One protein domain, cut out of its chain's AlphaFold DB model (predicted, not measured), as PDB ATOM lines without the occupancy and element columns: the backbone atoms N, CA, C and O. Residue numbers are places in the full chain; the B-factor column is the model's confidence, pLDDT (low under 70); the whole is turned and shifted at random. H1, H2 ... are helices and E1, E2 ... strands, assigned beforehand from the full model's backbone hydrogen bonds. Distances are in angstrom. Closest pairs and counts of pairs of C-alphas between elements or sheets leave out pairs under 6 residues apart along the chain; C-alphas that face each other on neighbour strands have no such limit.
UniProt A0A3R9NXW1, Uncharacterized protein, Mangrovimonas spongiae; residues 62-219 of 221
ATOM      1  N   VAL A  62     279.456 216.628 389.573       71.00
ATOM      2  CA  VAL A  62     278.753 215.964 390.664       71.00
ATOM      3  C   VAL A  62     278.506 214.533 390.220       71.00
ATOM      4  O   VAL A  62     277.848 214.308 389.202       71.00
ATOM      5  N   GLU A  63     279.067 213.581 390.958       69.81
ATOM      6  CA  GLU A  63     278.843 212.157 390.731       69.81
ATOM      7  C   GLU A  63     277.426 211.791 391.180       69.81
ATOM      8  O   GLU A  63     277.023 212.068 392.306       69.81
ATOM      9  N   THR A  64     276.649 211.206 390.277       69.62
ATOM     10  CA  THR A  64     275.338 210.625 390.577       69.62
ATOM     11  C   THR A  64     275.422 209.113 390.432       69.62
ATOM     12  O   THR A  64     276.377 208.575 389.880       69.62
ATOM     13  N   SER A  65     274.386 208.424 390.888       67.50
ATOM     14  CA  SER A  65     274.226 206.971 390.786       67.50
ATOM     15  C   SER A  65     274.360 206.425 389.360       67.50
ATOM     16  O   SER A  65     274.765 205.275 389.201       67.50
ATOM     17  N   ASP A  66     274.061 207.238 388.342       68.50
ATOM     18  CA  ASP A  66     274.102 206.827 386.935       68.50
ATOM     19  C   ASP A  66     275.328 207.375 386.177       68.50
ATOM     20  O   ASP A  66     275.837 206.717 385.267       68.50
ATOM     21  N   SER A  67     275.808 208.580 386.515       74.31
ATOM     22  CA  SER A  67     276.982 209.202 385.881       74.31
ATOM     23  C   SER A  67     277.495 210.424 386.651       74.31
ATOM     24  O   SER A  67     276.774 211.026 387.444       74.31
ATOM     25  N   GLU A  68     278.702 210.894 386.334       79.69
ATOM     26  CA  GLU A  68     279.085 212.279 386.632       79.69
ATOM     27  C   GLU A  68     278.317 213.242 385.717       79.69
ATOM     28  O   GLU A  68     278.055 212.942 384.546       79.69
ATOM     29  N   ILE A  69     277.904 214.390 386.252       76.75
ATOM     30  CA  ILE A  69     277.177 215.408 385.497       76.75
ATOM     31  C   ILE A  69     277.809 216.792 385.644       76.75
ATOM     32  O   ILE A  69     278.303 217.155 386.709       76.75
ATOM     33  N   ASN A  70     277.710 217.614 384.595       77.69
ATOM     34  CA  ASN A  70     277.950 219.051 384.697       77.69
ATOM     35  C   ASN A  70     276.689 219.745 385.236       77.69
ATOM     36  O   ASN A  70     275.674 219.871 384.542       77.69
ATOM     37  N   VAL A  71     276.763 220.234 386.471       76.12
ATOM     38  CA  VAL A  71     275.637 220.871 387.167       76.12
ATOM     39  C   VAL A  71     275.139 222.110 386.428       76.12
ATOM     40  O   VAL A  71     273.934 222.352 386.343       76.12
ATOM     41  N   THR A  72     276.062 222.886 385.858       74.12
ATOM     42  CA  THR A  72     275.747 224.159 385.197       74.12
ATOM     43  C   THR A  72     274.894 223.976 383.950       74.12
ATOM     44  O   THR A  72     274.120 224.866 383.609       74.12
ATOM     45  N   GLU A  73     275.002 222.826 383.291       74.00
ATOM     46  CA  GLU A  73     274.216 222.485 382.110       74.00
ATOM     47  C   GLU A  73     272.869 221.888 382.517       74.00
ATOM     48  O   GLU A  73     271.822 222.339 382.049       74.00
ATOM     49  N   LYS A  74     272.883 220.922 383.444       75.12
ATOM     50  CA  LYS A  74     271.678 220.183 383.836       75.12
ATOM     51  C   LYS A  74     270.700 220.984 384.688       75.12
ATOM     52  O   LYS A  74     269.503 220.922 384.441       75.12
ATOM     53  N   LEU A  75     271.170 221.750 385.677       76.19
ATOM     54  CA  LEU A  75     270.273 222.479 386.589       76.19
ATOM     55  C   LEU A  75     269.674 223.747 385.985       76.19
ATOM     56  O   LEU A  75     268.760 224.342 386.558       76.19
ATOM     57  N   LYS A  76     270.201 224.171 384.837       69.31
ATOM     58  CA  LYS A  76     269.774 225.367 384.116       69.31
ATOM     59  C   LYS A  76     268.710 225.090 383.053       69.31
ATOM     60  O   LYS A  76     268.266 226.063 382.436       69.31
ATOM     61  N   SER A  77     268.319 223.832 382.855       68.69
ATOM     62  CA  SER A  77     267.254 223.424 381.940       68.69
ATOM     63  C   SER A  77     265.861 223.827 382.454       68.69
ATOM     64  O   SER A  77     265.692 224.200 383.617       68.69
ATOM     65  N   GLY A  78     264.872 223.794 381.558       75.44
ATOM     66  CA  GLY A  78     263.476 224.101 381.874       75.44
ATOM     67  C   GLY A  78     263.099 225.584 381.794       75.44
ATOM     68  O   GLY A  78     263.922 226.473 381.551       75.44
ATOM     69  N   GLU A  79     261.808 225.850 381.979       82.69
ATOM     70  CA  GLU A  79     261.272 227.208 382.039       82.69
ATOM     71  C   GLU A  79     261.614 227.849 383.383       82.69
ATOM     72  O   GLU A  79     261.553 227.216 384.441       82.69
ATOM     73  N   ARG A  80     261.943 229.143 383.345       88.12
ATOM     74  CA  ARG A  80     262.273 229.922 384.539       88.12
ATOM     75  C   ARG A  80     261.244 231.003 384.768       88.12
ATOM     76  O   ARG A  80     261.035 231.867 383.918       88.12
ATOM     77  N   LYS A  81     260.654 230.994 385.957       92.12
ATOM     78  CA  LYS A  81     259.757 232.049 386.417       92.12
ATOM     79  C   LYS A  81     260.452 232.864 387.497       92.12
ATOM     80  O   LYS A  81     260.772 232.329 388.553       92.12
ATOM     81  N   LEU A  82     260.659 234.156 387.248       93.88
ATOM     82  CA  LEU A  82     261.151 235.087 388.262       93.88
ATOM     83  C   LEU A  82     260.114 235.233 389.388       93.88
ATOM     84  O   LEU A  82     258.933 235.463 389.120       93.88
ATOM     85  N   ILE A  83     260.566 235.098 390.632       95.31
ATOM     86  CA  ILE A  83     259.741 235.164 391.846       95.31
ATOM     87  C   ILE A  83     260.058 236.427 392.643       95.31
ATOM     88  O   ILE A  83     259.145 237.130 393.070       95.31
ATOM     89  N   ASP A  84     261.342 236.723 392.826       95.81
ATOM     90  CA  ASP A  84     261.821 237.876 393.587       95.81
ATOM     91  C   ASP A  84     263.219 238.286 393.101       95.81
ATOM     92  O   ASP A  84     263.894 237.511 392.422       95.81
ATOM     93  N   LYS A  85     263.664 239.497 393.438       96.75
ATOM     94  CA  LYS A  85     265.019 239.971 393.134       96.75
ATOM     95  C   LYS A  85     265.506 241.001 394.142       96.75
ATOM     96  O   LYS A  85     264.716 241.772 394.686       96.75
ATOM     97  N   LYS A  86     266.821 241.065 394.342       96.56
ATOM     98  CA  LYS A  86     267.449 242.029 395.250       96.56
ATOM     99  C   LYS A  86     268.825 242.451 394.744       96.56
ATOM    100  O   LYS A  86     269.606 241.627 394.281       96.56
ATOM    101  N   ASP A  87     269.113 243.744 394.868       96.19
ATOM    102  CA  ASP A  87     270.405 244.311 394.491       96.19
ATOM    103  C   ASP A  87     271.418 244.204 395.632       96.19
ATOM    104  O   ASP A  87     271.130 244.515 396.794       96.19
ATOM    105  N   PHE A  88     272.641 243.836 395.270       93.00
ATOM    106  CA  PHE A  88     273.761 243.621 396.169       93.00
ATOM    107  C   PHE A  88     275.017 244.369 395.704       93.00
ATOM    108  O   PHE A  88     275.122 244.895 394.594       93.00
ATOM    109  N   LYS A  89     275.975 244.479 396.626       90.94
ATOM    110  CA  LYS A  89     277.241 245.216 396.463       90.94
ATOM    111  C   LYS A  89     278.343 244.530 397.249       90.94
ATOM    112  O   LYS A  89     278.643 244.951 398.366       90.94
ATOM    113  N   ASP A  90     278.820 243.411 396.760       87.38
ATOM    114  CA  ASP A  90     279.710 242.544 397.514       87.38
ATOM    115  C   ASP A  90     281.155 242.968 397.312       87.38
ATOM    116  O   ASP A  90     281.509 243.573 396.303       87.38
ATOM    117  N   THR A  91     281.987 242.693 398.303       84.00
ATOM    118  CA  THR A  91     283.428 242.872 398.184       84.00
ATOM    119  C   THR A  91     284.061 241.551 397.796       84.00
ATOM    120  O   THR A  91     283.844 240.527 398.452       84.00
ATOM    121  N   LEU A  92     284.828 241.599 396.712       81.06
ATOM    122  CA  LEU A  92     285.707 240.523 396.284       81.06
ATOM    123  C   LEU A  92     287.087 240.777 396.889       81.06
ATOM    124  O   LEU A  92     287.524 241.930 396.962       81.06
ATOM    125  N   ASP A  93     287.748 239.711 397.324       71.50
ATOM    126  CA  ASP A  93     289.151 239.769 397.732       71.50
ATOM    127  C   ASP A  93     290.001 239.399 396.524       71.50
ATOM    128  O   ASP A  93     289.920 238.275 396.027       71.50
ATOM    129  N   ILE A  94     290.714 240.387 395.994       66.19
ATOM    130  CA  ILE A  94     291.519 240.254 394.786       66.19
ATOM    131  C   ILE A  94     292.857 240.910 395.096       66.19
ATOM    132  O   ILE A  94     292.999 242.130 394.971       66.19
ATOM    133  N   SER A  95     293.843 240.102 395.490       58.59
ATOM    134  CA  SER A  95     295.162 240.603 395.896       58.59
ATOM    135  C   SER A  95     295.052 241.650 397.030       58.59
ATOM    136  O   SER A  95     294.088 241.653 397.786       58.59
ATOM    137  N   ASP A  96     296.017 242.561 397.166       60.53
ATOM    138  CA  ASP A  96     296.067 243.594 398.216       60.53
ATOM    139  C   ASP A  96     294.963 244.678 398.092       60.53
ATOM    140  O   ASP A  96     295.037 245.723 398.745       60.53
ATOM    141  N   ASN A  97     293.939 244.476 397.247       65.88
ATOM    142  CA  ASN A  97     292.882 245.445 396.963       65.88
ATOM    143  C   ASN A  97     291.470 244.860 397.132       65.88
ATOM    144  O   ASN A  97     291.177 243.718 396.785       65.88
ATOM    145  N   PHE A  98     290.539 245.710 397.576       71.69
ATOM    146  CA  PHE A  98     289.116 245.378 397.639       71.69
ATOM    147  C   PHE A  98     288.384 245.882 396.397       71.69
ATOM    148  O   PHE A  98     288.357 247.086 396.126       71.69
ATOM    149  N   PHE A  99     287.725 244.976 395.674       79.62
ATOM    150  CA  PHE A  99     286.854 245.338 394.557       79.62
ATOM    151  C   PHE A  99     285.380 245.264 394.958       79.62
ATOM    152  O   PHE A  99     284.955 244.314 395.614       79.62
ATOM    153  N   VAL A 100     284.581 246.245 394.526       84.62
ATOM    154  CA  VAL A 100     283.132 246.267 394.769       84.62
ATOM    155  C   VAL A 100     282.387 245.698 393.564       84.62
ATOM    156  O   VAL A 100     282.240 246.359 392.535       84.62
ATOM    157  N   TYR A 101     281.846 244.499 393.734       85.25
ATOM    158  CA  TYR A 101     281.000 243.806 392.779       85.25
ATOM    159  C   TYR A 101     279.523 244.140 393.016       85.25
ATOM    160  O   TYR A 101     278.929 243.756 394.022       85.25
ATOM    161  N   LYS A 102     278.919 244.895 392.095       90.69
ATOM    162  CA  LYS A 102     277.486 245.216 392.135       90.69
ATOM    163  C   LYS A 102     276.729 244.233 391.258       90.69
ATOM    164  O   LYS A 102     277.094 244.071 390.097       90.69
ATOM    165  N   HIS A 103     275.675 243.634 391.796       90.94
ATOM    166  CA  HIS A 103     274.888 242.625 391.091       90.94
ATOM    167  C   HIS A 103     273.435 242.624 391.547       90.94
ATOM    168  O   HIS A 103     273.100 243.221 392.573       90.94
ATOM    169  N   THR A 104     272.587 241.969 390.765       94.69
ATOM    170  CA  THR A 104     271.188 241.718 391.099       94.69
ATOM    171  C   THR A 104     271.021 240.213 391.205       94.69
ATOM    172  O   THR A 104     271.159 239.505 390.211       94.69
ATOM    173  N   SER A 105     270.712 239.736 392.405       94.81
ATOM    174  CA  SER A 105     270.375 238.337 392.631       94.81
ATOM    175  C   SER A 105     268.891 238.128 392.367       94.81
ATOM    176  O   SER A 105     268.052 238.933 392.791       94.81
ATOM    177  N   GLU A 106     268.565 237.039 391.684       95.75
ATOM    178  CA  GLU A 106     267.202 236.673 391.328       95.75
ATOM    179  C   GLU A 106     266.824 235.350 391.986       95.75
ATOM    180  O   GLU A 106     267.599 234.396 391.978       95.75
ATOM    181  N   ILE A 107     265.603 235.279 392.515       95.44
ATOM    182  CA  ILE A 107     264.964 234.029 392.917       95.44
ATOM    183  C   ILE A 107     264.091 233.591 391.754       95.44
ATOM    184  O   ILE A 107     263.112 234.257 391.412       95.44
ATOM    185  N   THR A 108     264.431 232.459 391.154       93.31
ATOM    186  CA  THR A 108     263.673 231.871 390.051       93.31
ATOM    187  C   THR A 108     263.131 230.512 390.455       93.31
ATOM    188  O   THR A 108     263.816 229.738 391.114       93.31
ATOM    189  N   GLN A 109     261.893 230.218 390.072       91.81
ATOM    190  CA  GLN A 109     261.353 228.865 390.103       91.81
ATOM    191  C   GLN A 109     261.668 228.196 388.765       91.81
ATOM    192  O   GLN A 109     261.399 228.782 387.713       91.81
ATOM    193  N   THR A 110     262.216 226.986 388.807       86.56
ATOM    194  CA  THR A 110     262.554 226.201 387.614       86.56
ATOM    195  C   THR A 110     261.557 225.060 387.433       86.56
ATOM    196  O   THR A 110     261.244 224.333 388.382       86.56
ATOM    197  N   SER A 111     261.020 224.906 386.220       78.31
ATOM    198  CA  SER A 111     260.291 223.689 385.845       78.31
ATOM    199  C   SER A 111     261.276 222.576 385.478       78.31
ATOM    200  O   SER A 111     262.400 222.854 385.075       78.31
ATOM    201  N   GLU A 112     260.858 221.315 385.651       67.75
ATOM    202  CA  GLU A 112     261.576 220.124 385.144       67.75
ATOM    203  C   GLU A 112     263.041 219.994 385.592       67.75
ATOM    204  O   GLU A 112     263.849 219.324 384.957       67.75
ATOM    205  N   SER A 113     263.392 220.618 386.714       67.94
ATOM    206  CA  SER A 113     264.755 220.586 387.213       67.94
ATOM    207  C   SER A 113     265.150 219.165 387.629       67.94
ATOM    208  O   SER A 113     264.569 218.609 388.562       67.94
ATOM    209  N   GLU A 114     266.214 218.625 387.024       75.75
ATOM    210  CA  GLU A 114     266.895 217.395 387.474       75.75
ATOM    211  C   GLU A 114     267.550 217.555 388.864       75.75
ATOM    212  O   GLU A 114     268.266 216.681 389.342       75.75
ATOM    213  N   PHE A 115     267.312 218.664 389.571       78.19
ATOM    214  CA  PHE A 115     267.840 218.866 390.913       78.19
ATOM    215  C   PHE A 115     267.390 217.794 391.905       78.19
ATOM    216  O   PHE A 115     268.163 217.404 392.776       78.19
ATOM    217  N   GLU A 116     266.168 217.283 391.763       76.06
ATOM    218  CA  GLU A 116     265.690 216.188 392.608       76.06
ATOM    219  C   GLU A 116     266.519 214.912 392.432       76.06
ATOM    220  O   GLU A 116     266.894 214.298 393.432       76.06
ATOM    221  N   SER A 117     266.819 214.520 391.188       74.62
ATOM    222  CA  SER A 117     267.612 213.316 390.924       74.62
ATOM    223  C   SER A 117     269.038 213.485 391.426       74.62
ATOM    224  O   SER A 117     269.576 212.564 392.031       74.62
ATOM    225  N   ILE A 118     269.603 214.684 391.274       74.12
ATOM    226  CA  ILE A 118     270.928 215.019 391.796       74.12
ATOM    227  C   ILE A 118     270.956 214.897 393.318       74.12
ATOM    228  O   ILE A 118     271.861 214.283 393.857       74.12
ATOM    229  N   LEU A 119     269.950 215.402 394.034       72.00
ATOM    230  CA  LEU A 119     269.906 215.337 395.500       72.00
ATOM    231  C   LEU A 119     269.670 213.934 396.081       72.00
ATOM    232  O   LEU A 119     269.739 213.787 397.305       72.00
ATOM    233  N   ARG A 120     269.349 212.923 395.265       66.88
ATOM    234  CA  ARG A 120     269.159 211.545 395.745       66.88
ATOM    235  C   ARG A 120     270.456 210.948 396.292       66.88
ATOM    236  O   ARG A 120     270.395 210.163 397.234       66.88
ATOM    237  N   ASP A 121     271.586 211.364 395.732       64.44
ATOM    238  CA  ASP A 121     272.884 210.723 395.947       64.44
ATOM    239  C   ASP A 121     273.817 211.548 396.862       64.44
ATOM    240  O   ASP A 121     274.966 211.173 397.075       64.44
ATOM    241  N   PHE A 122     273.322 212.655 397.436       65.19
ATOM    242  CA  PHE A 122     274.112 213.583 398.256       65.19
ATOM    243  C   PHE A 122     273.605 213.682 399.693       65.19
ATOM    244  O   PHE A 122     272.424 213.954 399.934       65.19
ATOM    245  N   ASP A 123     274.539 213.586 400.642       54.31
ATOM    246  CA  ASP A 123     274.341 214.088 402.001       54.31
ATOM    247  C   ASP A 123     274.194 215.615 401.942       54.31
ATOM    248  O   ASP A 123     275.026 216.342 401.398       54.31
ATOM    249  N   GLN A 124     273.059 216.112 402.422       59.31
ATOM    250  CA  GLN A 124     272.563 217.436 402.045       59.31
ATOM    251  C   GLN A 124     273.208 218.558 402.846       59.31
ATOM    252  O   GLN A 124     273.291 218.474 404.070       59.31
ATOM    253  N   VAL A 125     273.575 219.658 402.177       70.75
ATOM    254  CA  VAL A 125     274.300 220.755 402.837       70.75
ATOM    255  C   VAL A 125     273.443 221.480 403.888       70.75
ATOM    256  O   VAL A 125     274.000 221.872 404.907       70.75
ATOM    257  N   LYS A 126     272.109 221.559 403.753       86.06
ATOM    258  CA  LYS A 126     271.148 221.666 404.881       86.06
ATOM    259  C   LYS A 126     269.787 221.095 404.480       86.06
ATOM    260  O   LYS A 126     269.367 221.258 403.334       86.06
ATOM    261  N   SER A 127     269.074 220.492 405.426       91.31
ATOM    262  CA  SER A 127     267.683 220.066 405.235       91.31
ATOM    263  C   SER A 127     266.849 220.328 406.483       91.31
ATOM    264  O   SER A 127     267.395 220.372 407.584       91.31
ATOM    265  N   GLU A 128     265.554 220.578 406.298       93.50
ATOM    266  CA  GLU A 128     264.629 220.874 407.394       93.50
ATOM    267  C   GLU A 128     263.183 220.570 406.985       93.50
ATOM    268  O   GLU A 128     262.790 220.758 405.828       93.50
ATOM    269  N   TYR A 129     262.378 220.123 407.944       90.31
ATOM    270  CA  TYR A 129     260.944 219.931 407.776       90.31
ATOM    271  C   TYR A 129     260.170 221.219 408.075       90.31
ATOM    272  O   TYR A 129     260.341 221.863 409.107       90.31
ATOM    273  N   GLY A 130     259.245 221.562 407.182       88.69
ATOM    274  CA  GLY A 130     258.153 222.492 407.448       88.69
ATOM    275  C   GLY A 130     257.012 221.816 408.219       88.69
ATOM    276  O   GLY A 130     257.221 220.896 409.015       88.69
ATOM    277  N   ASN A 131     255.781 222.286 408.022       87.00
ATOM    278  CA  ASN A 131     254.592 221.620 408.572       87.00
ATOM    279  C   ASN A 131     254.102 220.490 407.662       87.00
ATOM    280  O   ASN A 131     253.808 219.401 408.139       87.00
ATOM    281  N   ASP A 132     254.045 220.773 406.367       88.81
ATOM    282  CA  ASP A 132     253.453 219.959 405.299       88.81
ATOM    283  C   ASP A 132     254.394 219.825 404.083       88.81
ATOM    284  O   ASP A 132     254.004 219.437 402.980       88.81
ATOM    285  N   PHE A 133     255.669 220.165 404.272       92.00
ATOM    286  CA  PHE A 133     256.706 220.078 403.250       92.00
ATOM    287  C   PHE A 133     258.077 219.841 403.880       92.00
ATOM    288  O   PHE A 133     258.290 220.073 405.067       92.00
ATOM    289  N   PHE A 134     259.022 219.411 403.062       91.31
ATOM    290  CA  PHE A 134     260.419 219.207 403.397       91.31
ATOM    291  C   PHE A 134     261.293 220.052 402.471       91.31
ATOM    292  O   PHE A 134     261.001 220.177 401.280       91.31
ATOM    293  N   VAL A 135     262.341 220.665 403.017       92.38
ATOM    294  CA  VAL A 135     263.234 221.573 402.290       92.38
ATOM    295  C   VAL A 135     264.643 221.019 402.282       92.38
ATOM    296  O   VAL A 135     265.163 220.600 403.313       92.38
ATOM    297  N   ARG A 136     265.279 221.080 401.113       91.75
ATOM    298  CA  ARG A 136     266.673 220.690 400.901       91.75
ATOM    299  C   ARG A 136     267.386 221.834 400.193       91.75
ATOM    300  O   ARG A 136     266.869 222.339 399.198       91.75
ATOM    301  N   VAL A 137     268.537 222.260 400.709       91.94
ATOM    302  CA  VAL A 137     269.294 223.402 400.176       91.94
ATOM    303  C   VAL A 137     270.726 222.991 399.861       91.94
ATOM    304  O   VAL A 137     271.388 222.356 400.684       91.94
ATOM    305  N   MET A 138     271.210 223.385 398.683       89.56
ATOM    306  CA  MET A 138     272.580 223.133 398.241       89.56
ATOM    307  C   MET A 138     273.117 224.293 397.405       89.56
ATOM    308  O   MET A 138     272.356 225.008 396.764       89.56
ATOM    309  N   THR A 139     274.431 224.487 397.406       88.56
ATOM    310  CA  THR A 139     275.114 225.519 396.614       88.56
ATOM    311  C   THR A 139     275.940 224.892 395.510       88.56
ATOM    312  O   THR A 139     276.668 223.934 395.769       88.56
ATOM    313  N   PHE A 140     275.894 225.475 394.315       85.69
ATOM    314  CA  PHE A 140     276.686 225.013 393.178       85.69
ATOM    315  C   PHE A 140     277.362 226.157 392.449       85.69
ATOM    316  O   PHE A 140     276.877 227.291 392.441       85.69
ATOM    317  N   TYR A 141     278.454 225.823 391.767       82.81
ATOM    318  CA  TYR A 141     279.035 226.720 390.786       82.81
ATOM    319  C   TYR A 141     278.037 226.967 389.655       82.81
ATOM    320  O   TYR A 141     277.436 226.027 389.140       82.81
ATOM    321  N   ASN A 142     277.882 228.222 389.228       78.50
ATOM    322  CA  ASN A 142     276.901 228.564 388.201       78.50
ATOM    323  C   ASN A 142     277.481 228.671 386.778       78.50
ATOM    324  O   ASN A 142     276.752 229.005 385.841       78.50
ATOM    325  N   GLY A 143     278.766 228.384 386.573       75.50
ATOM    326  CA  GLY A 143     279.380 228.400 385.240       75.50
ATOM    327  C   GLY A 143     279.921 229.760 384.803       75.50
ATOM    328  O   GLY A 143     280.515 229.847 383.731       75.50
ATOM    329  N   GLN A 144     279.732 230.811 385.604       76.56
ATOM    330  CA  GLN A 144     280.251 232.143 385.322       76.56
ATOM    331  C   GLN A 144     281.372 232.505 386.298       76.56
ATOM    332  O   GLN A 144     281.191 232.508 387.519       76.56
ATOM    333  N   SER A 145     282.524 232.873 385.747       71.00
ATOM    334  CA  SER A 145     283.589 233.527 386.502       71.00
ATOM    335  C   SER A 145     283.237 234.991 386.741       71.00
ATOM    336  O   SER A 145     282.580 235.641 385.919       71.00
ATOM    337  N   LEU A 146     283.694 235.530 387.866       70.50
ATOM    338  CA  LEU A 146     283.662 236.966 388.088       70.50
ATOM    339  C   LEU A 146     284.659 237.663 387.145       70.50
ATOM    340  O   LEU A 146     285.648 237.052 386.742       70.50
ATOM    341  N   PRO A 147     284.436 238.944 386.790       61.12
ATOM    342  CA  PRO A 147     285.185 239.631 385.733       61.12
ATOM    343  C   PRO A 147     286.697 239.792 385.962       61.12
ATOM    344  O   PRO A 147     287.348 240.409 385.125       61.12
ATOM    345  N   LEU A 148     287.243 239.340 387.097       58.00
ATOM    346  CA  LEU A 148     288.575 239.737 387.541       58.00
ATOM    347  C   LEU A 148     289.573 238.597 387.798       58.00
ATOM    348  O   LEU A 148     290.741 238.890 387.608       58.00
ATOM    349  N   GLU A 149     289.199 237.341 388.105       54.62
ATOM    350  CA  GLU A 149     290.144 236.194 388.190       54.62
ATOM    351  C   GLU A 149     289.446 234.823 388.036       54.62
ATOM    352  O   GLU A 149     288.244 234.702 388.277       54.62
ATOM    353  N   THR A 150     290.206 233.779 387.662       51.88
ATOM    354  CA  THR A 150     289.732 232.387 387.468       51.88
ATOM    355  C   THR A 150     289.290 231.677 388.748       51.88
ATOM    356  O   THR A 150     288.535 230.711 388.662       51.88
ATOM    357  N   GLU A 151     289.710 232.165 389.916       54.88
ATOM    358  CA  GLU A 151     289.400 231.550 391.217       54.88
ATOM    359  C   GLU A 151     288.089 232.073 391.826       54.88
ATOM    360  O   GLU A 151     287.490 231.442 392.692       54.88
ATOM    361  N   ASN A 152     287.589 233.212 391.338       62.88
ATOM    362  CA  ASN A 152     286.387 233.840 391.868       62.88
ATOM    363  C   ASN A 152     285.169 233.423 391.040       62.88
ATOM    364  O   ASN A 152     284.837 234.026 390.014       62.88
ATOM    365  N   SER A 153     284.501 232.366 391.486       72.94
ATOM    366  CA  SER A 153     283.303 231.837 390.850       72.94
ATOM    367  C   SER A 153     282.021 232.459 391.401       72.94
ATOM    368  O   SER A 153     281.917 232.790 392.583       72.94
ATOM    369  N   LYS A 154     281.022 232.618 390.526       85.25
ATOM    370  CA  LYS A 154     279.656 232.889 390.962       85.25
ATOM    371  C   LYS A 154     278.971 231.581 391.367       85.25
ATOM    372  O   LYS A 154     279.093 230.556 390.686       85.25
ATOM    373  N   THR A 155     278.206 231.648 392.443       87.88
ATOM    374  CA  THR A 155     277.540 230.509 393.074       87.88
ATOM    375  C   THR A 155     276.042 230.756 393.124       87.88
ATOM    376  O   THR A 155     275.597 231.856 393.460       87.88
ATOM    377  N   ASP A 156     275.274 229.711 392.834       91.31
ATOM    378  CA  ASP A 156     273.822 229.714 392.968       91.31
ATOM    379  C   ASP A 156     273.413 228.837 394.168       91.31
ATOM    380  O   ASP A 156     274.012 227.789 394.430       91.31
ATOM    381  N   ILE A 157     272.384 229.263 394.906       92.75
ATOM    382  CA  ILE A 157     271.745 228.476 395.970       92.75
ATOM    383  C   ILE A 157     270.511 227.800 395.376       92.75
ATOM    384  O   ILE A 157     269.571 228.470 394.950       92.75
ATOM    385  N   HIS A 158     270.491 226.475 395.380       92.00
ATOM    386  CA  HIS A 158     269.387 225.655 394.908       92.00
ATOM    387  C   HIS A 158     268.567 225.142 396.090       92.00
ATOM    388  O   HIS A 158     269.110 224.653 397.081       92.00
ATOM    389  N   ILE A 159     267.246 225.251 395.977       92.56
ATOM    390  CA  ILE A 159     266.277 224.878 397.005       92.56
ATOM    391  C   ILE A 159     265.280 223.905 396.382       92.56
ATOM    392  O   ILE A 159     264.624 224.240 395.398       92.56
ATOM    393  N   LEU A 160     265.137 222.725 396.976       92.00
ATOM    394  CA  LEU A 160     264.098 221.756 396.650       92.00
ATOM    395  C   LEU A 160     263.056 221.777 397.765       92.00
ATOM    396  O   LEU A 160     263.398 221.616 398.936       92.00
ATOM    397  N   ILE A 161     261.792 221.943 397.389       92.19
ATOM    398  CA  ILE A 161     260.642 221.818 398.279       92.19
ATOM    399  C   ILE A 161     259.863 220.568 397.881       92.19
ATOM    400  O   ILE A 161     259.365 220.477 396.756       92.19
ATOM    401  N   GLN A 162     259.745 219.630 398.816       90.81
ATOM    402  CA  GLN A 162     259.017 218.378 398.649       90.81
ATOM    403  C   GLN A 162     257.762 218.387 399.528       90.81
ATOM    404  O   GLN A 162     257.888 218.441 400.751       90.81
ATOM    405  N   PRO A 163     256.552 218.361 398.955       89.69
ATOM    406  CA  PRO A 163     255.318 218.217 399.723       89.69
ATOM    407  C   PRO A 163     255.290 216.888 400.489       89.69
ATOM    408  O   PRO A 163     255.758 215.871 399.981       89.69
ATOM    409  N   THR A 164     254.709 216.868 401.690       88.06
ATOM    410  CA  THR A 164     254.472 215.604 402.415       88.06
ATOM    411  C   THR A 164     253.190 214.903 401.969       88.06
ATOM    412  O   THR A 164     253.030 213.704 402.187       88.06
ATOM    413  N   GLU A 165     252.263 215.643 401.357       86.19
ATOM    414  CA  GLU A 165     251.012 215.102 400.827       86.19
ATOM    415  C   GLU A 165     251.207 214.432 399.461       86.19
ATOM    416  O   GLU A 165     251.882 214.949 398.568       86.19
ATOM    417  N   LEU A 166     250.562 213.279 399.276       83.31
ATOM    418  CA  LEU A 166     250.595 212.537 398.017       83.31
ATOM    419  C   LEU A 166     249.896 213.316 396.893       83.31
ATOM    420  O   LEU A 166     248.832 213.896 397.087       83.31
ATOM    421  N   GLY A 167     250.466 213.269 395.687       79.31
ATOM    422  CA  GLY A 167     249.888 213.874 394.480       79.31
ATOM    423  C   GLY A 167     250.363 215.298 394.180       79.31
ATOM    424  O   GLY A 167     250.157 215.778 393.064       79.31
ATOM    425  N   TYR A 168     251.057 215.949 395.115       84.31
ATOM    426  CA  TYR A 168     251.713 217.230 394.867       84.31
ATOM    427  C   TYR A 168     253.114 217.024 394.289       84.31
ATOM    428  O   TYR A 168     253.832 216.092 394.648       84.31
ATOM    429  N   LYS A 169     253.502 217.904 393.362       87.25
ATOM    430  CA  LYS A 169     254.819 217.862 392.720       87.25
ATOM    431  C   LYS A 169     255.842 218.651 393.525       87.25
ATOM    432  O   LYS A 169     255.520 219.694 394.096       87.25
ATOM    433  N   ASN A 170     257.086 218.187 393.478       88.62
ATOM    434  CA  ASN A 170     258.222 218.925 394.005       88.62
ATOM    435  C   ASN A 170     258.419 220.239 393.247       88.62
ATOM    436  O   ASN A 170     258.062 220.366 392.070       88.62
ATOM    437  N   LYS A 171     259.000 221.221 393.932       90.62
ATOM    438  CA  LYS A 171     259.330 222.521 393.348       90.62
ATOM    439  C   LYS A 171     260.774 222.868 393.614       90.62
ATOM    440  O   LYS A 171     261.252 222.713 394.735       90.62
ATOM    441  N   THR A 172     261.415 223.414 392.593       91.62
ATOM    442  CA  THR A 172     262.809 223.825 392.660       91.62
ATOM    443  C   THR A 172     262.915 225.328 392.484       91.62
ATOM    444  O   THR A 172     262.253 225.920 391.629       91.62
ATOM    445  N   PHE A 173     263.755 225.940 393.310       92.56
ATOM    446  CA  PHE A 173     264.081 227.353 393.249       92.56
ATOM    447  C   PHE A 173     265.591 227.533 393.184       92.56
ATOM    448  O   PHE A 173     266.344 226.762 393.776       92.56
ATOM    449  N   VAL A 174     266.020 228.570 392.476       92.62
ATOM    450  CA  VAL A 174     267.423 228.959 392.345       92.62
ATOM    451  C   VAL A 174     267.551 230.420 392.729       92.62
ATOM    452  O   VAL A 174     266.814 231.256 392.204       92.62
ATOM    453  N   ILE A 175     268.481 230.709 393.633       94.31
ATOM    454  CA  ILE A 175     268.883 232.062 394.006       94.31
ATOM    455  C   ILE A 175     270.261 232.311 393.415       94.31
ATOM    456  O   ILE A 175     271.218 231.626 393.779       94.31
ATOM    457  N   SER A 176     270.343 233.244 392.475       92.31
ATOM    458  CA  SER A 176     271.506 233.378 391.603       92.31
ATOM    459  C   SER A 176     272.525 234.423 392.057       92.31
ATOM    460  O   SER A 176     272.208 235.352 392.799       92.31
ATOM    461  N   ASP A 177     273.730 234.302 391.503       90.00
ATOM    462  CA  ASP A 177     274.737 235.371 391.413       90.00
ATOM    463  C   ASP A 177     275.363 235.818 392.746       90.00
ATOM    464  O   ASP A 177     275.572 237.004 392.987       90.00
ATOM    465  N   PHE A 178     275.714 234.874 393.620       90.56
ATOM    466  CA  PHE A 178     276.481 235.186 394.828       90.56
ATOM    467  C   PHE A 178     277.965 234.856 394.699       90.56
ATOM    468  O   PHE A 178     278.388 234.081 393.846       90.56
ATOM    469  N   TYR A 179     278.757 235.418 395.610       87.31
ATOM    470  CA  TYR A 179     280.170 235.108 395.798       87.31
ATOM    471  C   TYR A 179     280.427 234.747 397.262       87.31
ATOM    472  O   TYR A 179     279.907 235.424 398.150       87.31
ATOM    473  N   GLY A 180     281.237 233.716 397.526       85.12
ATOM    474  CA  GLY A 180     281.624 233.336 398.892       85.12
ATOM    475  C   GLY A 180     280.438 232.946 399.786       85.12
ATOM    476  O   GLY A 180     280.354 233.410 400.924       85.12
ATOM    477  N   VAL A 181     279.498 232.165 399.246       89.88
ATOM    478  CA  VAL A 181     278.287 231.723 399.947       89.88
ATOM    479  C   VAL A 181     278.610 230.728 401.054       89.88
ATOM    480  O   VAL A 181     279.298 229.737 400.851       89.88
ATOM    481  N   ASP A 182     278.007 230.943 402.213       90.38
ATOM    482  CA  ASP A 182     278.102 230.054 403.361       90.38
ATOM    483  C   ASP A 182     276.727 229.903 404.015       90.38
ATOM    484  O   ASP A 182     276.158 230.865 404.547       90.38
ATOM    485  N   LEU A 183     276.163 228.695 403.947       92.62
ATOM    486  CA  LEU A 183     274.846 228.395 404.502       92.62
ATOM    487  C   LEU A 183     274.949 228.266 406.028       92.62
ATOM    488  O   LEU A 183     275.483 227.289 406.554       92.62
ATOM    489  N   LYS A 184     274.384 229.224 406.769       94.12
ATOM    490  CA  LYS A 184     274.506 229.294 408.235       94.12
ATOM    491  C   LYS A 184     273.471 228.451 408.958       94.12
ATOM    492  O   LYS A 184     273.841 227.573 409.737       94.12
ATOM    493  N   SER A 185     272.189 228.642 408.662       94.75
ATOM    494  CA  SER A 185     271.111 227.858 409.273       94.75
ATOM    495  C   SER A 185     269.922 227.683 408.339       94.75
ATOM    496  O   SER A 185     269.742 228.451 407.398       94.75
ATOM    497  N   LEU A 186     269.157 226.622 408.584       95.38
ATOM    498  CA  LEU A 186     267.887 226.332 407.937       95.38
ATOM    499  C   LEU A 186     266.938 225.947 409.068       95.38
ATOM    500  O   LEU A 186     267.138 224.907 409.683       95.38
ATOM    501  N   GLU A 187     266.013 226.833 409.414       95.69
ATOM    502  CA  GLU A 187     265.235 226.731 410.652       95.69
ATOM    503  C   GLU A 187     263.741 226.712 410.350       95.69
ATOM    504  O   GLU A 187     263.233 227.518 409.566       95.69
ATOM    505  N   LYS A 188     263.017 225.797 410.994       94.38
ATOM    506  CA  LYS A 188     261.558 225.790 410.955       94.38
ATOM    507  C   LYS A 188     260.998 226.965 411.761       94.38
ATOM    508  O   LYS A 188     261.300 227.127 412.939       94.38
ATOM    509  N   ASN A 189     260.096 227.715 411.141       90.75
ATOM    510  CA  ASN A 189     259.224 228.696 411.779       90.75
ATOM    511  C   ASN A 189     257.750 228.280 411.578       90.75
ATOM    512  O   ASN A 189     257.473 227.348 410.821       90.75
ATOM    513  N   GLU A 190     256.798 228.951 412.234       84.12
ATOM    514  CA  GLU A 190     255.388 228.526 412.326       84.12
ATOM    515  C   GLU A 190     254.801 228.013 411.009       84.12
ATOM    516  O   GLU A 190     254.159 226.973 411.010       84.12
ATOM    517  N   ASN A 191     255.024 228.722 409.895       85.69
ATOM    518  CA  ASN A 191     254.472 228.396 408.573       85.69
ATOM    519  C   ASN A 191     255.500 228.571 407.441       85.69
ATOM    520  O   ASN A 191     255.137 228.896 406.304       85.69
ATOM    521  N   SER A 192     256.790 228.460 407.750       93.38
ATOM    522  CA  SER A 192     257.877 228.588 406.775       93.38
ATOM    523  C   SER A 192     259.136 227.902 407.267       93.38
ATOM    524  O   SER A 192     259.302 227.669 408.456       93.38
ATOM    525  N   VAL A 193     260.048 227.650 406.342       96.06
ATOM    526  CA  VAL A 193     261.444 227.375 406.662       96.06
ATOM    527  C   VAL A 193     262.253 228.623 406.323       96.06
ATOM    528  O   VAL A 193     262.012 229.276 405.308       96.06
ATOM    529  N   GLU A 194     263.183 228.991 407.187       96.75
ATOM    530  CA  GLU A 194     264.020 230.174 407.050       96.75
ATOM    531  C   GLU A 194     265.465 229.762 406.797       96.75
ATOM    532  O   GLU A 194     266.107 229.141 407.641       96.75
ATOM    533  N   LEU A 195     265.983 230.104 405.616       96.88
ATOM    534  CA  LEU A 195     267.385 229.905 405.271       96.88
ATOM    535  C   LEU A 195     268.159 231.183 405.578       96.88
ATOM    536  O   LEU A 195     267.938 232.222 404.957       96.88
ATOM    537  N   THR A 196     269.119 231.080 406.486       96.62
ATOM    538  CA  THR A 196     270.090 232.134 406.758       96.62
ATOM    539  C   THR A 196     271.424 231.774 406.121       96.62
ATOM    540  O   THR A 196     271.965 230.694 406.368       96.62
ATOM    541  N   PHE A 197     271.999 232.694 405.354       95.19
ATOM    542  CA  PHE A 197     273.301 232.504 404.718       95.19
ATOM    543  C   PHE A 197     274.132 233.782 404.759       95.19
ATOM    544  O   PHE A 197     273.625 234.873 405.030       95.19
ATOM    545  N   GLU A 198     275.428 233.634 404.524       94.56
ATOM    546  CA  GLU A 198     276.354 234.748 404.372       94.56
ATOM    547  C   GLU A 198     277.007 234.727 402.992       94.56
ATOM    548  O   GLU A 198     277.176 233.662 402.410       94.56
ATOM    549  N   HIS A 199     277.343 235.903 402.464       92.31
ATOM    550  CA  HIS A 199     278.006 236.060 401.169       92.31
ATOM    551  C   HIS A 199     278.931 237.289 401.155       92.31
ATOM    552  O   HIS A 199     278.866 238.157 402.036       92.31
ATOM    553  N   GLY A 200     279.803 237.369 400.151       88.69
ATOM    554  CA  GLY A 200     280.880 238.354 400.068       88.69
ATOM    555  C   GLY A 200     282.035 238.051 401.030       88.69
ATOM    556  O   GLY A 200     281.989 237.087 401.794       88.69
ATOM    557  N   LYS A 201     283.081 238.889 401.006       85.38
ATOM    558  CA  LYS A 201     284.288 238.679 401.825       85.38
ATOM    559  C   LYS A 201     284.434 239.682 402.979       85.38
ATOM    560  O   LYS A 201     284.565 239.256 404.124       85.38
ATOM    561  N   PHE A 202     284.342 240.996 402.724       83.62
ATOM    562  CA  PHE A 202     284.602 242.034 403.743       83.62
ATOM    563  C   PHE A 202     283.706 243.295 403.650       83.62
ATOM    564  O   PHE A 202     283.905 244.121 402.759       83.62
ATOM    565  N   PRO A 203     282.772 243.526 404.592       87.25
ATOM    566  CA  PRO A 203     282.276 242.550 405.555       87.25
ATOM    567  C   PRO A 203     281.460 241.467 404.844       87.25
ATOM    568  O   PRO A 203     280.815 241.734 403.825       87.25
ATOM    569  N   ARG A 204     281.432 240.259 405.415       91.25
ATOM    570  CA  ARG A 204     280.439 239.264 405.010       91.25
ATOM    571  C   ARG A 204     279.045 239.784 405.326       91.25
ATOM    572  O   ARG A 204     278.789 240.299 406.417       91.25
ATOM    573  N   LYS A 205     278.149 239.668 404.359       93.00
ATOM    574  CA  LYS A 205     276.760 240.094 404.486       93.00
ATOM    575  C   LYS A 205     275.906 238.910 404.846       93.00
ATOM    576  O   LYS A 205     276.069 237.849 404.261       93.00
ATOM    577  N   LYS A 206     274.997 239.113 405.793       95.94
ATOM    578  CA  LYS A 206     274.081 238.083 406.268       95.94
ATOM    579  C   LYS A 206     272.693 238.331 405.706       95.94
ATOM    580  O   LYS A 206     272.125 239.398 405.932       95.94
ATOM    581  N   GLU A 207     272.150 237.320 405.052       96.56
ATOM    582  CA  GLU A 207     270.879 237.361 404.344       96.56
ATOM    583  C   GLU A 207     269.932 236.272 404.850       96.56
ATOM    584  O   GLU A 207     270.352 235.285 405.459       96.56
ATOM    585  N   LEU A 208     268.638 236.498 404.625       96.94
ATOM    586  CA  LEU A 208     267.547 235.622 405.041       96.94
ATOM    587  C   LEU A 208     266.655 235.334 403.836       96.94
ATOM    588  O   LEU A 208     266.241 236.263 403.141       96.94
ATOM    589  N   ILE A 209     266.309 234.069 403.624       97.31
ATOM    590  CA  ILE A 209     265.316 233.626 402.645       97.31
ATOM    591  C   ILE A 209     264.177 232.957 403.391       97.31
ATOM    592  O   ILE A 209     264.391 232.050 404.192       97.31
ATOM    593  N   ILE A 210     262.957 233.389 403.091       96.56
ATOM    594  CA  ILE A 210     261.740 232.766 403.607       96.56
ATOM    595  C   ILE A 210     261.261 231.764 402.563       96.56
ATOM    596  O   ILE A 210     260.992 232.147 401.423       96.56
ATOM    597  N   ILE A 211     261.135 230.501 402.965       96.44
ATOM    598  CA  ILE A 211     260.778 229.368 402.112       96.44
ATOM    599  C   ILE A 211     259.402 228.841 402.529       96.44
ATOM    600  O   ILE A 211     259.185 228.419 403.667       96.44
ATOM    601  N   LYS A 212     258.465 228.863 401.583       93.62
ATOM    602  CA  LYS A 212     257.131 228.260 401.663       93.62
ATOM    603  C   LYS A 212     256.839 227.514 400.356       93.62
ATOM    604  O   LYS A 212     257.378 227.909 399.322       93.62
ATOM    605  N   PRO A 213     255.932 226.521 400.346       87.75
ATOM    606  CA  PRO A 213     255.616 225.744 399.143       87.75
ATOM    607  C   PRO A 213     255.237 226.576 397.914       87.75
ATOM    608  O   PRO A 213     255.550 226.196 396.789       87.75
ATOM    609  N   GLU A 214     254.577 227.718 398.106       84.75
ATOM    610  CA  GLU A 214     254.135 228.606 397.019       84.75
ATOM    611  C   GLU A 214     254.933 229.915 396.932       84.75
ATOM    612  O   GLU A 214     254.623 230.777 396.109       84.75
ATOM    613  N   LEU A 215     255.931 230.113 397.798       88.88
ATOM    614  CA  LEU A 215     256.631 231.388 397.900       88.88
ATOM    615  C   LEU A 215     258.043 231.209 398.450       88.88
ATOM    616  O   LEU A 215     258.220 230.828 399.604       88.88
ATOM    617  N   VAL A 216     259.030 231.607 397.656       94.56
ATOM    618  CA  VAL A 216     260.413 231.789 398.104       94.56
ATOM    619  C   VAL A 216     260.790 233.239 397.852       94.56
ATOM    620  O   VAL A 216     260.616 233.730 396.740       94.56
ATOM    621  N   LYS A 217     261.239 233.949 398.888       96.25
ATOM    622  CA  LYS A 217     261.532 235.386 398.792       96.25
ATOM    623  C   LYS A 217     262.645 235.824 399.728       96.25
ATOM    624  O   LYS A 217     262.893 235.171 400.746       96.25
ATOM    625  N   PHE A 218     263.231 236.982 399.444       96.19
ATOM    626  CA  PHE A 218     264.135 237.631 400.383       96.19
ATOM    627  C   PHE A 218     263.369 238.081 401.637       96.19
ATOM    628  O   PHE A 218     262.332 238.750 401.578       96.19
ATOM    629  N   GLY A 219     263.879 237.683 402.797       91.75
ATOM    630  CA  GLY A 219     263.409 238.120 404.101       91.75
ATOM    631  C   GLY A 219     263.969 239.492 404.473       91.75
ATOM    632  O   GLY A 219     264.983 239.950 403.945       91.75
TER     633      GLY A 219
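Overview. This is residues 62 to 219 of the 221 residues of an uncharacterized protein of Mangrovimonas spongiae (UniProt A0A3R9NXW1). Two twisted sheets lie face to face as a sandwich, with their strands running nearly along one line; the larger, of six strands, is curled like part of a barrel, and its edge strands E2 and E4 come close to E11 and E8, the edges of the four-strand sheet. The short H1 and H2 only graze the larger sheet, and little E1 lies farthest from the mean of the C-alphas. The printed part has 158 residues, with the order E1 H1 E2 E3 H2 E4 E5 E6 E7 E8 E9 E10 E11 and the class mostly strand. The sheets run E2 E3 E7 E6 E5 E4 and E8 E9 E10 E11, both antiparallel. The whole is compact, with a radius of gyration of the C-alphas of 15.8 A and spans of 55 by 39 by 27 A.

Along the chain. Begin in the larger sheet at C-alpha 80, (262.273, 229.922, 384.539): E2, residues 80 to 94, bends by 92 degrees at residue 83. E3, residues 97 to 110, is 37.1 A long. Next in the sheet come E7, residues 171 to 178, 21.4 A; E6, residues 153 to 163, 32.4 A; E5, residues 133 to 145, 34.4 A; and E4, residues 126 to 129. For the smaller sheet, find C-alpha 182 at (278.102, 230.054, 403.361), where E8, residues 182 to 189, begins; then come E9, residues 192 to 199, E10, residues 205 to 212, and E11, residues 215 to 218, which ends at C-alpha 218, (264.135, 237.631, 400.383). Look for E1 at residues 68 to 70, H1 at 71 to 74 and H2 at 115 to 118.

Arrangement. In the larger sheet, look at the hairpin E2 and E3, where N 86 and O 105 are 2.9 A apart. E3 and E7 are antiparallel, with N 174 and O 108 at 2.8 A. E4 E5 E6 E7 form a meander, each strand the antiparallel neighbour of the one before; N 158 of E6 and O 138 of E5 are 2.7 A apart. E8 E9 E10 E11 form another, with N 195 and O 209 at 2.9 A between E9 and E10. Between the sheets, the closest C-alphas of E2 and E11 are those of Asp 84 and Lys 217, 5.8 A apart; those of E4 and E8 are Glu 128 and Leu 186, 6.4 A. H1 comes closest to E5 at Thr 72 and Asn 142, C-alphas 5.5 A apart. H1 and H2 are too short for any O i to N i+4 pair. E1 pairs with no named strand, but its residues 68 to 69 pair antiparallel with residues 62 to 63.

Size, cuts and confidence. The C-alphas of Asp 96 and Leu 166 are the two farthest apart, at 55.1 A. The printed part has no cut and no long link. The mean pLDDT of the printed part is 84.1; look for values under 70 at 23 residues, among them 120 to 124 and 147 to 152.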